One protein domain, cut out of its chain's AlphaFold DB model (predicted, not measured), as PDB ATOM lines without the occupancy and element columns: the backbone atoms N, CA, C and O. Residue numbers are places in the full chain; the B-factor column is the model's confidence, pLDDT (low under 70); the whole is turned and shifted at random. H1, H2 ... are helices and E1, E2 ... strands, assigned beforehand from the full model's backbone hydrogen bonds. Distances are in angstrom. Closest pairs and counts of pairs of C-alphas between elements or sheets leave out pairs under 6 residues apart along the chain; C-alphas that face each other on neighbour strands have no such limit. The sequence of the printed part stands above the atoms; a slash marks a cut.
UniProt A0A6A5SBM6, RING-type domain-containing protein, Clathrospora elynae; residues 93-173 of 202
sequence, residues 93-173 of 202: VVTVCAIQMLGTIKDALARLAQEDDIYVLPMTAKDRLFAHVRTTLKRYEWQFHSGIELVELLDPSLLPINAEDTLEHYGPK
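Overview. This is residues 93 to 173 of the 202 residues of the protein "RING-type domain-containing protein" of Clathrospora elynae (UniProt A0A6A5SBM6). A tiny two-stranded antiparallel sheet, E1 and E2, caps the closed end of a V-shaped helical hairpin, H1 and H2; H3 packs on H2, and H4 lies off by itself. The printed 81 residues run E1 H1 H2 E2 H3 H4, mostly helix. They are only just compact, close to loose, with radius of gyration of the C-alphas 13.8 A and spans of 37 by 33 by 19 A.

Along the chain. Find E1, residues 93 to 95, from C-alpha 93 at (-83.800, -0.419, 24.193), and E2, 144 to 146. H1, 98 to 115, runs 25.5 A; H2, 123 to 139, 24.2 A. H3 is 147 to 154; H4, 163 to 170, ends at (-89.417, -3.246, -6.533).

Arrangement. Between E1 and E2, N 94 and O 145 are 2.8 A apart, within hydrogen-bond range. H1, with residues 98 to 106 alone, touches H2, closest at C-alphas 98 and 137, 4.8 A, a shallow tilt of 29 degrees, opposite ways. H2, with 132 to 137 alone, touches H3, closest at C-alphas 133 and 154, 5.7 A. In these four helices every O i to N i+4 pair is within range.

Size, cuts and confidence. C-alphas 142 and 172 are farthest apart, 37.2 A. The printed part has no cut and no long link; pLDDT is under 70 at residues 158 to 167 and 169.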
ATOM      1  N   VAL A  93     -82.624  -1.127  24.684       72.44
ATOM      2  CA  VAL A  93     -83.800  -0.419  24.193       72.44
ATOM      3  C   VAL A  93     -83.340   0.910  23.618       72.44
ATOM      4  O   VAL A  93     -82.603   1.663  24.260       72.44
ATOM      5  N   VAL A  94     -83.781   1.205  22.403       78.44
ATOM      6  CA  VAL A  94     -83.501   2.461  21.718       78.44
ATOM      7  C   VAL A  94     -84.720   3.371  21.795       78.44
ATOM      8  O   VAL A  94     -85.852   2.959  21.547       78.44
ATOM      9  N   THR A  95     -84.491   4.636  22.146       85.12
ATOM     10  CA  THR A  95     -85.506   5.686  22.020       85.12
ATOM     11  C   THR A  95     -85.399   6.307  20.641       85.12
ATOM     12  O   THR A  95     -84.337   6.809  20.264       85.12
ATOM     13  N   VAL A  96     -86.500   6.315  19.898       82.50
ATOM     14  CA  VAL A  96     -86.524   6.870  18.545       82.50
ATOM     15  C   VAL A  96     -86.437   8.396  18.587       82.50
ATOM     16  O   VAL A  96     -87.309   9.062  19.145       82.50
ATOM     17  N   CYS A  97     -85.402   8.952  17.950       89.00
ATOM     18  CA  CYS A  97     -85.263  10.386  17.692       89.00
ATOM     19  C   CYS A  97     -85.035  10.615  16.195       89.00
ATOM     20  O   CYS A  97     -83.911  10.502  15.696       89.00
ATOM     21  N   ALA A  98     -86.096  10.931  15.452       86.62
ATOM     22  CA  ALA A  98     -86.119  10.852  13.997       86.62
ATOM     23  C   ALA A  98     -85.083  11.739  13.322       86.62
ATOM     24  O   ALA A  98     -84.460  11.314  12.355       86.62
ATOM     25  N   ILE A  99     -84.884  12.968  13.805       84.81
ATOM     26  CA  ILE A  99     -83.928  13.897  13.184       84.81
ATOM     27  C   ILE A  99     -82.496  13.367  13.329       84.81
ATOM     28  O   ILE A  99     -81.738  13.369  12.359       84.81
ATOM     29  N   GLN A 100     -82.134  12.910  14.527       84.31
ATOM     30  CA  GLN A 100     -80.782  12.443  14.838       84.31
ATOM     31  C   GLN A 100     -80.501  11.083  14.199       84.31
ATOM     32  O   GLN A 100     -79.460  10.903  13.567       84.31
ATOM     33  N   MET A 101     -81.454  10.156  14.294       92.56
ATOM     34  CA  MET A 101     -81.353   8.834  13.680       92.56
ATOM     35  C   MET A 101     -81.301   8.931  12.157       92.56
ATOM     36  O   MET A 101     -80.415   8.339  11.554       92.56
ATOM     37  N   LEU A 102     -82.157   9.742  11.521       94.81
ATOM     38  CA  LEU A 102     -82.096   9.945  10.069       94.81
ATOM     39  C   LEU A 102     -80.753  10.544   9.634       94.81
ATOM     40  O   LEU A 102     -80.227  10.149   8.597       94.81
ATOM     41  N   GLY A 103     -80.211  11.500  10.395       88.38
ATOM     42  CA  GLY A 103     -78.871  12.041  10.147       88.38
ATOM     43  C   GLY A 103     -77.802  10.951  10.215       88.38
ATOM     44  O   GLY A 103     -77.055  10.760   9.264       88.38
ATOM     45  N   THR A 104     -77.818  10.158  11.283       91.50
ATOM     46  CA  THR A 104     -76.853   9.070  11.503       91.50
ATOM     47  C   THR A 104     -76.940   7.990  10.420       91.50
ATOM     48  O   THR A 104     -75.911   7.532   9.933       91.50
ATOM     49  N   ILE A 105     -78.151   7.618   9.992       93.38
ATOM     50  CA  ILE A 105     -78.378   6.652   8.904       93.38
ATOM     51  C   ILE A 105     -77.836   7.196   7.577       93.38
ATOM     52  O   ILE A 105     -77.179   6.469   6.835       93.38
ATOM     53  N   LYS A 106     -78.074   8.481   7.277       93.62
ATOM     54  CA  LYS A 106     -77.520   9.132   6.080       93.62
ATOM     55  C   LYS A 106     -75.998   9.095   6.073       93.62
ATOM     56  O   LYS A 106     -75.416   8.745   5.050       93.62
ATOM     57  N   ASP A 107     -75.383   9.435   7.199       91.56
ATOM     58  CA  ASP A 107     -73.930   9.456   7.335       91.56
ATOM     59  C   ASP A 107     -73.346   8.041   7.237       91.56
ATOM     60  O   ASP A 107     -72.328   7.841   6.582       91.56
ATOM     61  N   ALA A 108     -74.009   7.042   7.828       92.00
ATOM     62  CA  ALA A 108     -73.604   5.642   7.733       92.00
ATOM     63  C   ALA A 108     -73.659   5.119   6.290       92.00
ATOM     64  O   ALA A 108     -72.676   4.552   5.819       92.00
ATOM     65  N   LEU A 109     -74.750   5.371   5.559       92.44
ATOM     66  CA  LEU A 109     -74.846   4.990   4.145       92.44
ATOM     67  C   LEU A 109     -73.829   5.729   3.272       92.44
ATOM     68  O   LEU A 109     -73.297   5.150   2.331       92.44
ATOM     69  N   ALA A 110     -73.538   6.996   3.578       90.88
ATOM     70  CA  ALA A 110     -72.511   7.746   2.864       90.88
ATOM     71  C   ALA A 110     -71.109   7.158   3.088       90.88
ATOM     72  O   ALA A 110     -70.341   7.096   2.134       90.88
ATOM     73  N   ARG A 111     -70.790   6.708   4.311       91.62
ATOM     74  CA  ARG A 111     -69.529   6.007   4.602       91.62
ATOM     75  C   ARG A 111     -69.443   4.667   3.875       91.62
ATOM     76  O   ARG A 111     -68.453   4.432   3.198       91.62
ATOM     77  N   LEU A 112     -70.499   3.853   3.917       91.94
ATOM     78  CA  LEU A 112     -70.536   2.575   3.195       91.94
ATOM     79  C   LEU A 112     -70.295   2.763   1.691       91.94
ATOM     80  O   LEU A 112     -69.471   2.072   1.108       91.94
ATOM     81  N   ALA A 113     -70.940   3.757   1.077       92.06
ATOM     82  CA  ALA A 113     -70.747   4.077  -0.339       92.06
ATOM     83  C   ALA A 113     -69.356   4.657  -0.678       92.06
ATOM     84  O   ALA A 113     -69.005   4.739  -1.853       92.06
ATOM     85  N   GLN A 114     -68.588   5.121   0.316       92.38
ATOM     86  CA  GLN A 114     -67.183   5.515   0.138       92.38
ATOM     87  C   GLN A 114     -66.236   4.321   0.262       92.38
ATOM     88  O   GLN A 114     -65.182   4.324  -0.370       92.38
ATOM     89  N   GLU A 115     -66.589   3.347   1.099       90.19
ATOM     90  CA  GLU A 115     -65.797   2.143   1.342       90.19
ATOM     91  C   GLU A 115     -65.890   1.162   0.170       90.19
ATOM     92  O   GLU A 115     -64.867   0.606  -0.227       90.19
ATOM     93  N   ASP A 116     -67.085   0.982  -0.400       87.69
ATOM     94  CA  ASP A 116     -67.319   0.020  -1.478       87.69
ATOM     95  C   ASP A 116     -68.429   0.488  -2.440       87.69
ATOM     96  O   ASP A 116     -69.454   1.051  -2.028       87.69
ATOM     97  N   ASP A 117     -68.231   0.259  -3.741       86.44
ATOM     98  CA  ASP A 117     -69.159   0.687  -4.789       86.44
ATOM     99  C   ASP A 117     -70.471  -0.112  -4.782       86.44
ATOM    100  O   ASP A 117     -71.502   0.396  -5.239       86.44
ATOM    101  N   ILE A 118     -70.481  -1.298  -4.166       85.69
ATOM    102  CA  ILE A 118     -71.676  -2.126  -3.973       85.69
ATOM    103  C   ILE A 118     -72.770  -1.419  -3.159       85.69
ATOM    104  O   ILE A 118     -73.960  -1.689  -3.337       85.69
ATOM    105  N   TYR A 119     -72.388  -0.480  -2.288       86.56
ATOM    106  CA  TYR A 119     -73.312   0.292  -1.454       86.56
ATOM    107  C   TYR A 119     -73.760   1.606  -2.113       86.56
ATOM    108  O   TYR A 119     -74.542   2.367  -1.529       86.56
ATOM    109  N   VAL A 120     -73.299   1.900  -3.334       88.88
ATOM    110  CA  VAL A 120     -73.686   3.110  -4.064       88.88
ATOM    111  C   VAL A 120     -75.108   2.961  -4.600       88.88
ATOM    112  O   VAL A 120     -75.381   2.299  -5.600       88.88
ATOM    113  N   LEU A 121     -76.040   3.650  -3.946       86.75
ATOM    114  CA  LEU A 121     -77.433   3.701  -4.377       86.75
ATOM    115  C   LEU A 121     -77.661   4.808  -5.422       86.75
ATOM    116  O   LEU A 121     -77.207   5.943  -5.227       86.75
ATOM    117  N   PRO A 122     -78.453   4.546  -6.484       90.31
ATOM    118  CA  PRO A 122     -78.957   5.597  -7.362       90.31
ATOM    119  C   PRO A 122     -79.682   6.681  -6.560       90.31
ATOM    120  O   PRO A 122     -80.401   6.375  -5.606       90.31
ATOM    121  N   MET A 123     -79.553   7.948  -6.971       89.25
ATOM    122  CA  MET A 123     -80.121   9.077  -6.218       89.25
ATOM    123  C   MET A 123     -81.623   8.902  -5.947       89.25
ATOM    124  O   MET A 123     -82.075   9.099  -4.825       89.25
ATOM    125  N   THR A 124     -82.375   8.433  -6.943       88.00
ATOM    126  CA  THR A 124     -83.818   8.179  -6.829       88.00
ATOM    127  C   THR A 124     -84.156   7.098  -5.799       88.00
ATOM    128  O   THR A 124     -85.117   7.249  -5.045       88.00
ATOM    129  N   ALA A 125     -83.369   6.021  -5.728       85.69
ATOM    130  CA  ALA A 125     -83.542   4.958  -4.738       85.69
ATOM    131  C   ALA A 125     -83.194   5.457  -3.329       85.69
ATOM    132  O   ALA A 125     -83.941   5.225  -2.380       85.69
ATOM    133  N   LYS A 126     -82.105   6.221  -3.212       90.38
ATOM    134  CA  LYS A 126     -81.674   6.837  -1.957       90.38
ATOM    135  C   LYS A 126     -82.724   7.814  -1.408       90.38
ATOM    136  O   LYS A 126     -83.020   7.795  -0.215       90.38
ATOM    137  N   ASP A 127     -83.327   8.627  -2.273       90.38
ATOM    138  CA  ASP A 127     -84.389   9.559  -1.888       90.38
ATOM    139  C   ASP A 127     -85.647   8.827  -1.408       90.38
ATOM    140  O   ASP A 127     -86.221   9.212  -0.385       90.38
ATOM    141  N   ARG A 128     -86.043   7.738  -2.085       89.31
ATOM    142  CA  ARG A 128     -87.154   6.872  -1.646       89.31
ATOM    143  C   ARG A 128     -86.875   6.251  -0.278       89.31
ATOM    144  O   ARG A 128     -87.723   6.359   0.607       89.31
ATOM    145  N   LEU A 129     -85.686   5.680  -0.082       90.88
ATOM    146  CA  LEU A 129     -85.267   5.103   1.197       90.88
ATOM    147  C   LEU A 129     -85.324   6.149   2.318       90.88
ATOM    148  O   LEU A 129     -85.953   5.932   3.350       90.88
ATOM    149  N   PHE A 130     -84.742   7.331   2.107       94.44
ATOM    150  CA  PHE A 130     -84.763   8.388   3.118       94.44
ATOM    151  C   PHE A 130     -86.150   8.967   3.373       94.44
ATOM    152  O   PHE A 130     -86.406   9.429   4.488       94.44
ATOM    153  N   ALA A 131     -87.039   8.977   2.381       93.06
ATOM    154  CA  ALA A 131     -88.429   9.362   2.579       93.06
ATOM    155  C   ALA A 131     -89.168   8.337   3.455       93.06
ATOM    156  O   ALA A 131     -89.865   8.747   4.388       93.06
ATOM    157  N   HIS A 132     -88.963   7.039   3.205       92.31
ATOM    158  CA  HIS A 132     -89.515   5.954   4.017       92.31
ATOM    159  C   HIS A 132     -89.007   6.037   5.463       92.31
ATOM    160  O   HIS A 132     -89.794   6.313   6.366       92.31
ATOM    161  N   VAL A 133     -87.686   5.961   5.663       94.81
ATOM    162  CA  VAL A 133     -87.034   6.034   6.985       94.81
ATOM    163  C   VAL A 133     -87.487   7.274   7.756       94.81
ATOM    164  O   VAL A 133     -87.851   7.189   8.924       94.81
ATOM    165  N   ARG A 134     -87.535   8.448   7.109       95.81
ATOM    166  CA  ARG A 134     -88.015   9.683   7.751       95.81
ATOM    167  C   ARG A 134     -89.463   9.566   8.218       95.81
ATOM    168  O   ARG A 134     -89.786  10.063   9.293       95.81
ATOM    169  N   THR A 135     -90.334   9.008   7.386       93.88
ATOM    170  CA  THR A 135     -91.766   8.891   7.682       93.88
ATOM    171  C   THR A 135     -91.993   7.908   8.822       93.88
ATOM    172  O   THR A 135     -92.690   8.251   9.778       93.88
ATOM    173  N   THR A 136     -91.332   6.750   8.775       93.06
ATOM    174  CA  THR A 136     -91.367   5.742   9.836       93.06
ATOM    175  C   THR A 136     -90.839   6.315  11.147       93.06
ATOM    176  O   THR A 136     -91.574   6.355  12.128       93.06
ATOM    177  N   LEU A 137     -89.624   6.870  11.175       93.69
ATOM    178  CA  LEU A 137     -89.060   7.423  12.411       93.69
ATOM    179  C   LEU A 137     -89.947   8.519  13.017       93.69
ATOM    180  O   LEU A 137     -90.139   8.549  14.225       93.69
ATOM    181  N   LYS A 138     -90.539   9.397  12.192       90.38
ATOM    182  CA  LYS A 138     -91.481  10.420  12.679       90.38
ATOM    183  C   LYS A 138     -92.743   9.823  13.300       90.38
ATOM    184  O   LYS A 138     -93.274  10.403  14.242       90.38
ATOM    185  N   ARG A 139     -93.240   8.705  12.765       88.19
ATOM    186  CA  ARG A 139     -94.402   7.990  13.313       88.19
ATOM    187  C   ARG A 139     -94.104   7.424  14.702       88.19
ATOM    188  O   ARG A 139     -94.984   7.452  15.559       88.19
ATOM    189  N   TYR A 140     -92.876   6.961  14.915       85.00
ATOM    190  CA  TYR A 140     -92.424   6.343  16.163       85.00
ATOM    191  C   TYR A 140     -91.614   7.290  17.064       85.00
ATOM    192  O   TYR A 140     -90.992   6.843  18.018       85.00
ATOM    193  N   GLU A 141     -91.629   8.602  16.811       87.31
ATOM    194  CA  GLU A 141     -90.858   9.584  17.581       87.31
ATOM    195  C   GLU A 141     -91.133   9.467  19.095       87.31
ATOM    196  O   GLU A 141     -92.285   9.514  19.537       87.31
ATOM    197  N   TRP A 142     -90.064   9.368  19.892       77.94
ATOM    198  CA  TRP A 142     -90.075   9.171  21.350       77.94
ATOM    199  C   TRP A 142     -90.651   7.839  21.841       77.94
ATOM    200  O   TRP A 142     -90.855   7.683  23.046       77.94
ATOM    201  N   GLN A 143     -90.898   6.884  20.948       76.62
ATOM    202  CA  GLN A 143     -91.246   5.520  21.329       76.62
ATOM    203  C   GLN A 143     -89.981   4.699  21.595       76.62
ATOM    204  O   GLN A 143     -88.876   5.045  21.161       76.62
ATOM    205  N   PHE A 144     -90.159   3.632  22.366       80.62
ATOM    206  CA  PHE A 144     -89.109   2.704  22.755       80.62
ATOM    207  C   PHE A 144     -89.261   1.427  21.942       80.62
ATOM    208  O   PHE A 144     -90.364   0.893  21.856       80.62
ATOM    209  N   HIS A 145     -88.158   0.950  21.380       77.94
ATOM    210  CA  HIS A 145     -88.112  -0.286  20.608       77.94
ATOM    211  C   HIS A 145     -86.854  -1.060  20.980       77.94
ATOM    212  O   HIS A 145     -85.842  -0.462  21.367       77.94
ATOM    213  N   SER A 146     -86.885  -2.380  20.846       80.38
ATOM    214  CA  SER A 146     -85.638  -3.132  20.747       80.38
ATOM    215  C   SER A 146     -84.890  -2.747  19.463       80.38
ATOM    216  O   SER A 146     -85.468  -2.210  18.513       80.38
ATOM    217  N   GLY A 147     -83.582  -3.014  19.422       78.25
ATOM    218  CA  GLY A 147     -82.799  -2.803  18.202       78.25
ATOM    219  C   GLY A 147     -83.343  -3.592  17.005       78.25
ATOM    220  O   GLY A 147     -83.370  -3.060  15.902       78.25
ATOM    221  N   ILE A 148     -83.820  -4.820  17.238       78.69
ATOM    222  CA  ILE A 148     -84.362  -5.709  16.201       78.69
ATOM    223  C   ILE A 148     -85.676  -5.146  15.652       78.69
ATOM    224  O   ILE A 148     -85.761  -4.864  14.461       78.69
ATOM    225  N   GLU A 149     -86.647  -4.859  16.525       80.12
ATOM    226  CA  GLU A 149     -87.940  -4.291  16.111       80.12
ATOM    227  C   GLU A 149     -87.766  -2.973  15.350       80.12
ATOM    228  O   GLU A 149     -88.456  -2.722  14.365       80.12
ATOM    229  N   LEU A 150     -86.847  -2.099  15.787       86.88
ATOM    230  CA  LEU A 150     -86.622  -0.838  15.083       86.88
ATOM    231  C   LEU A 150     -86.052  -1.067  13.679       86.88
ATOM    232  O   LEU A 150     -86.427  -0.341  12.761       86.88
ATOM    233  N   VAL A 151     -85.149  -2.035  13.504       87.00
ATOM    234  CA  VAL A 151     -84.601  -2.371  12.182       87.00
ATOM    235  C   VAL A 151     -85.709  -2.867  11.259       87.00
ATOM    236  O   VAL A 151     -85.813  -2.358  10.146       87.00
ATOM    237  N   GLU A 152     -86.577  -3.758  11.736       84.75
ATOM    238  CA  GLU A 152     -87.723  -4.262  10.966       84.75
ATOM    239  C   GLU A 152     -88.683  -3.137  10.565       84.75
ATOM    240  O   GLU A 152     -89.068  -3.022   9.405       84.75
ATOM    241  N   LEU A 153     -89.020  -2.235  11.495       86.56
ATOM    242  CA  LEU A 153     -89.887  -1.088  11.200       86.56
ATOM    243  C   LEU A 153     -89.306  -0.173  10.114       86.56
ATOM    244  O   LEU A 153     -90.062   0.471   9.382       86.56
ATOM    245  N   LEU A 154     -87.977  -0.060  10.050       90.50
ATOM    246  CA  LEU A 154     -87.269   0.787   9.092       90.50
ATOM    247  C   LEU A 154     -86.993   0.103   7.754       90.50
ATOM    248  O   LEU A 154     -86.557   0.802   6.832       90.50
ATOM    249  N   ASP A 155     -87.217  -1.206   7.643       86.62
ATOM    250  CA  ASP A 155     -86.971  -1.948   6.416       86.62
ATOM    251  C   ASP A 155     -88.116  -1.717   5.414       86.62
ATOM    252  O   ASP A 155     -89.236  -2.200   5.605       86.62
ATOM    253  N   PRO A 156     -87.870  -0.998   4.301       79.56
ATOM    254  CA  PRO A 156     -88.899  -0.813   3.287       79.56
ATOM    255  C   PRO A 156     -89.281  -2.139   2.607       79.56
ATOM    256  O   PRO A 156     -90.361  -2.233   2.018       79.56
ATOM    257  N   SER A 157     -88.417  -3.153   2.657       71.94
ATOM    258  CA  SER A 157     -88.596  -4.458   2.009       71.94
ATOM    259  C   SER A 157     -89.603  -5.347   2.729       71.94
ATOM    260  O   SER A 157     -90.059  -6.303   2.118       71.94
ATOM    261  N   LEU A 158     -89.976  -5.013   3.969       68.81
ATOM    262  CA  LEU A 158     -90.989  -5.724   4.762       68.81
ATOM    263  C   LEU A 158     -92.401  -5.127   4.622       68.81
ATOM    264  O   LEU A 158     -93.360  -5.618   5.207       68.81
ATOM    265  N   LEU A 159     -92.558  -4.042   3.855       59.03
ATOM    266  CA  LEU A 159     -93.872  -3.497   3.492       59.03
ATOM    267  C   LEU A 159     -94.752  -4.414   2.613       59.03
ATOM    268  O   LEU A 159     -95.976  -4.293   2.715       59.03
ATOM    269  N   PRO A 160     -94.205  -5.255   1.717       58.78
ATOM    270  CA  PRO A 160     -94.982  -6.176   0.908       58.78
ATOM    271  C   PRO A 160     -95.082  -7.548   1.590       58.78
ATOM    272  O   PRO A 160     -94.122  -8.303   1.658       58.78
ATOM    273  N   ILE A 161     -96.292  -7.860   2.049       58.09
ATOM    274  CA  ILE A 161     -96.678  -9.075   2.794       58.09
ATOM    275  C   ILE A 161     -96.615 -10.342   1.913       58.09
ATOM    276  O   ILE A 161     -96.735 -11.471   2.379       58.09
ATOM    277  N   ASN A 162     -96.466 -10.186   0.595       64.81
ATOM    278  CA  ASN A 162     -96.293 -11.311  -0.313       64.81
ATOM    279  C   ASN A 162     -95.286 -10.994  -1.436       64.81
ATOM    280  O   ASN A 162     -94.997  -9.841  -1.775       64.81
ATOM    281  N   ALA A 163     -94.743 -12.057  -2.032       62.12
ATOM    282  CA  ALA A 163     -93.732 -11.970  -3.083       62.12
ATOM    283  C   ALA A 163     -94.224 -11.239  -4.350       62.12
ATOM    284  O   ALA A 163     -93.416 -10.657  -5.074       62.12
ATOM    285  N   GLU A 164     -95.531 -11.250  -4.619       68.38
ATOM    286  CA  GLU A 164     -96.134 -10.622  -5.799       68.38
ATOM    287  C   GLU A 164     -96.167  -9.092  -5.649       68.38
ATOM    288  O   GLU A 164     -95.638  -8.383  -6.507       68.38
ATOM    289  N   ASP A 165     -96.628  -8.594  -4.500       68.44
ATOM    290  CA  ASP A 165     -96.599  -7.178  -4.112       68.44
ATOM    291  C   ASP A 165     -95.157  -6.657  -4.042       68.44
ATOM    292  O   ASP A 165     -94.862  -5.517  -4.416       68.44
ATOM    293  N   THR A 166     -94.225  -7.507  -3.599       67.12
ATOM    294  CA  THR A 166     -92.791  -7.189  -3.566       67.12
ATOM    295  C   THR A 166     -92.254  -6.964  -4.980       67.12
ATOM    296  O   THR A 166     -91.575  -5.966  -5.247       67.12
ATOM    297  N   LEU A 167     -92.572  -7.868  -5.911       69.00
ATOM    298  CA  LEU A 167     -92.148  -7.768  -7.307       69.00
ATOM    299  C   LEU A 167     -92.811  -6.607  -8.039       69.00
ATOM    300  O   LEU A 167     -92.159  -5.974  -8.871       69.00
ATOM    301  N   GLU A 168     -94.063  -6.285  -7.720       71.94
ATOM    302  CA  GLU A 168     -94.730  -5.091  -8.239       71.94
ATOM    303  C   GLU A 168     -94.046  -3.812  -7.728       71.94
ATOM    304  O   GLU A 168     -93.759  -2.897  -8.506       71.94
ATOM    305  N   HIS A 169     -93.709  -3.761  -6.436       69.88
ATOM    306  CA  HIS A 169     -93.142  -2.568  -5.810       69.88
ATOM    307  C   HIS A 169     -91.684  -2.288  -6.214       69.88
ATOM    308  O   HIS A 169     -91.300  -1.129  -6.438       69.88
ATOM    309  N   TYR A 170     -90.861  -3.336  -6.279       71.62
ATOM    310  CA  TYR A 170     -89.417  -3.246  -6.533       71.62
ATOM    311  C   TYR A 170     -89.027  -3.585  -7.974       71.62
ATOM    312  O   TYR A 170     -87.934  -3.228  -8.429       71.62
ATOM    313  N   GLY A 171     -89.935  -4.206  -8.720       73.25
ATOM    314  CA  GLY A 171     -89.734  -4.618 -10.098       73.25
ATOM    315  C   GLY A 171     -89.007  -5.963 -10.237       73.25
ATOM    316  O   GLY A 171     -88.399  -6.478  -9.297       73.25
ATOM    317  N   PRO A 172     -88.968  -6.512 -11.463       72.62
ATOM    318  CA  PRO A 172     -88.423  -7.845 -11.743       72.62
ATOM    319  C   PRO A 172     -86.908  -7.957 -11.521       72.62
ATOM    320  O   PRO A 172     -86.361  -9.055 -11.500       72.62
ATOM    321  N   LYS A 173     -86.209  -6.826 -11.351       70.88
ATOM    322  CA  LYS A 173     -84.776  -6.809 -11.031       70.88
ATOM    323  C   LYS A 173     -84.476  -7.308  -9.620       70.88
ATOM    324  O   LYS A 173     -83.333  -7.671  -9.372       70.88
TER     325      LYS A 173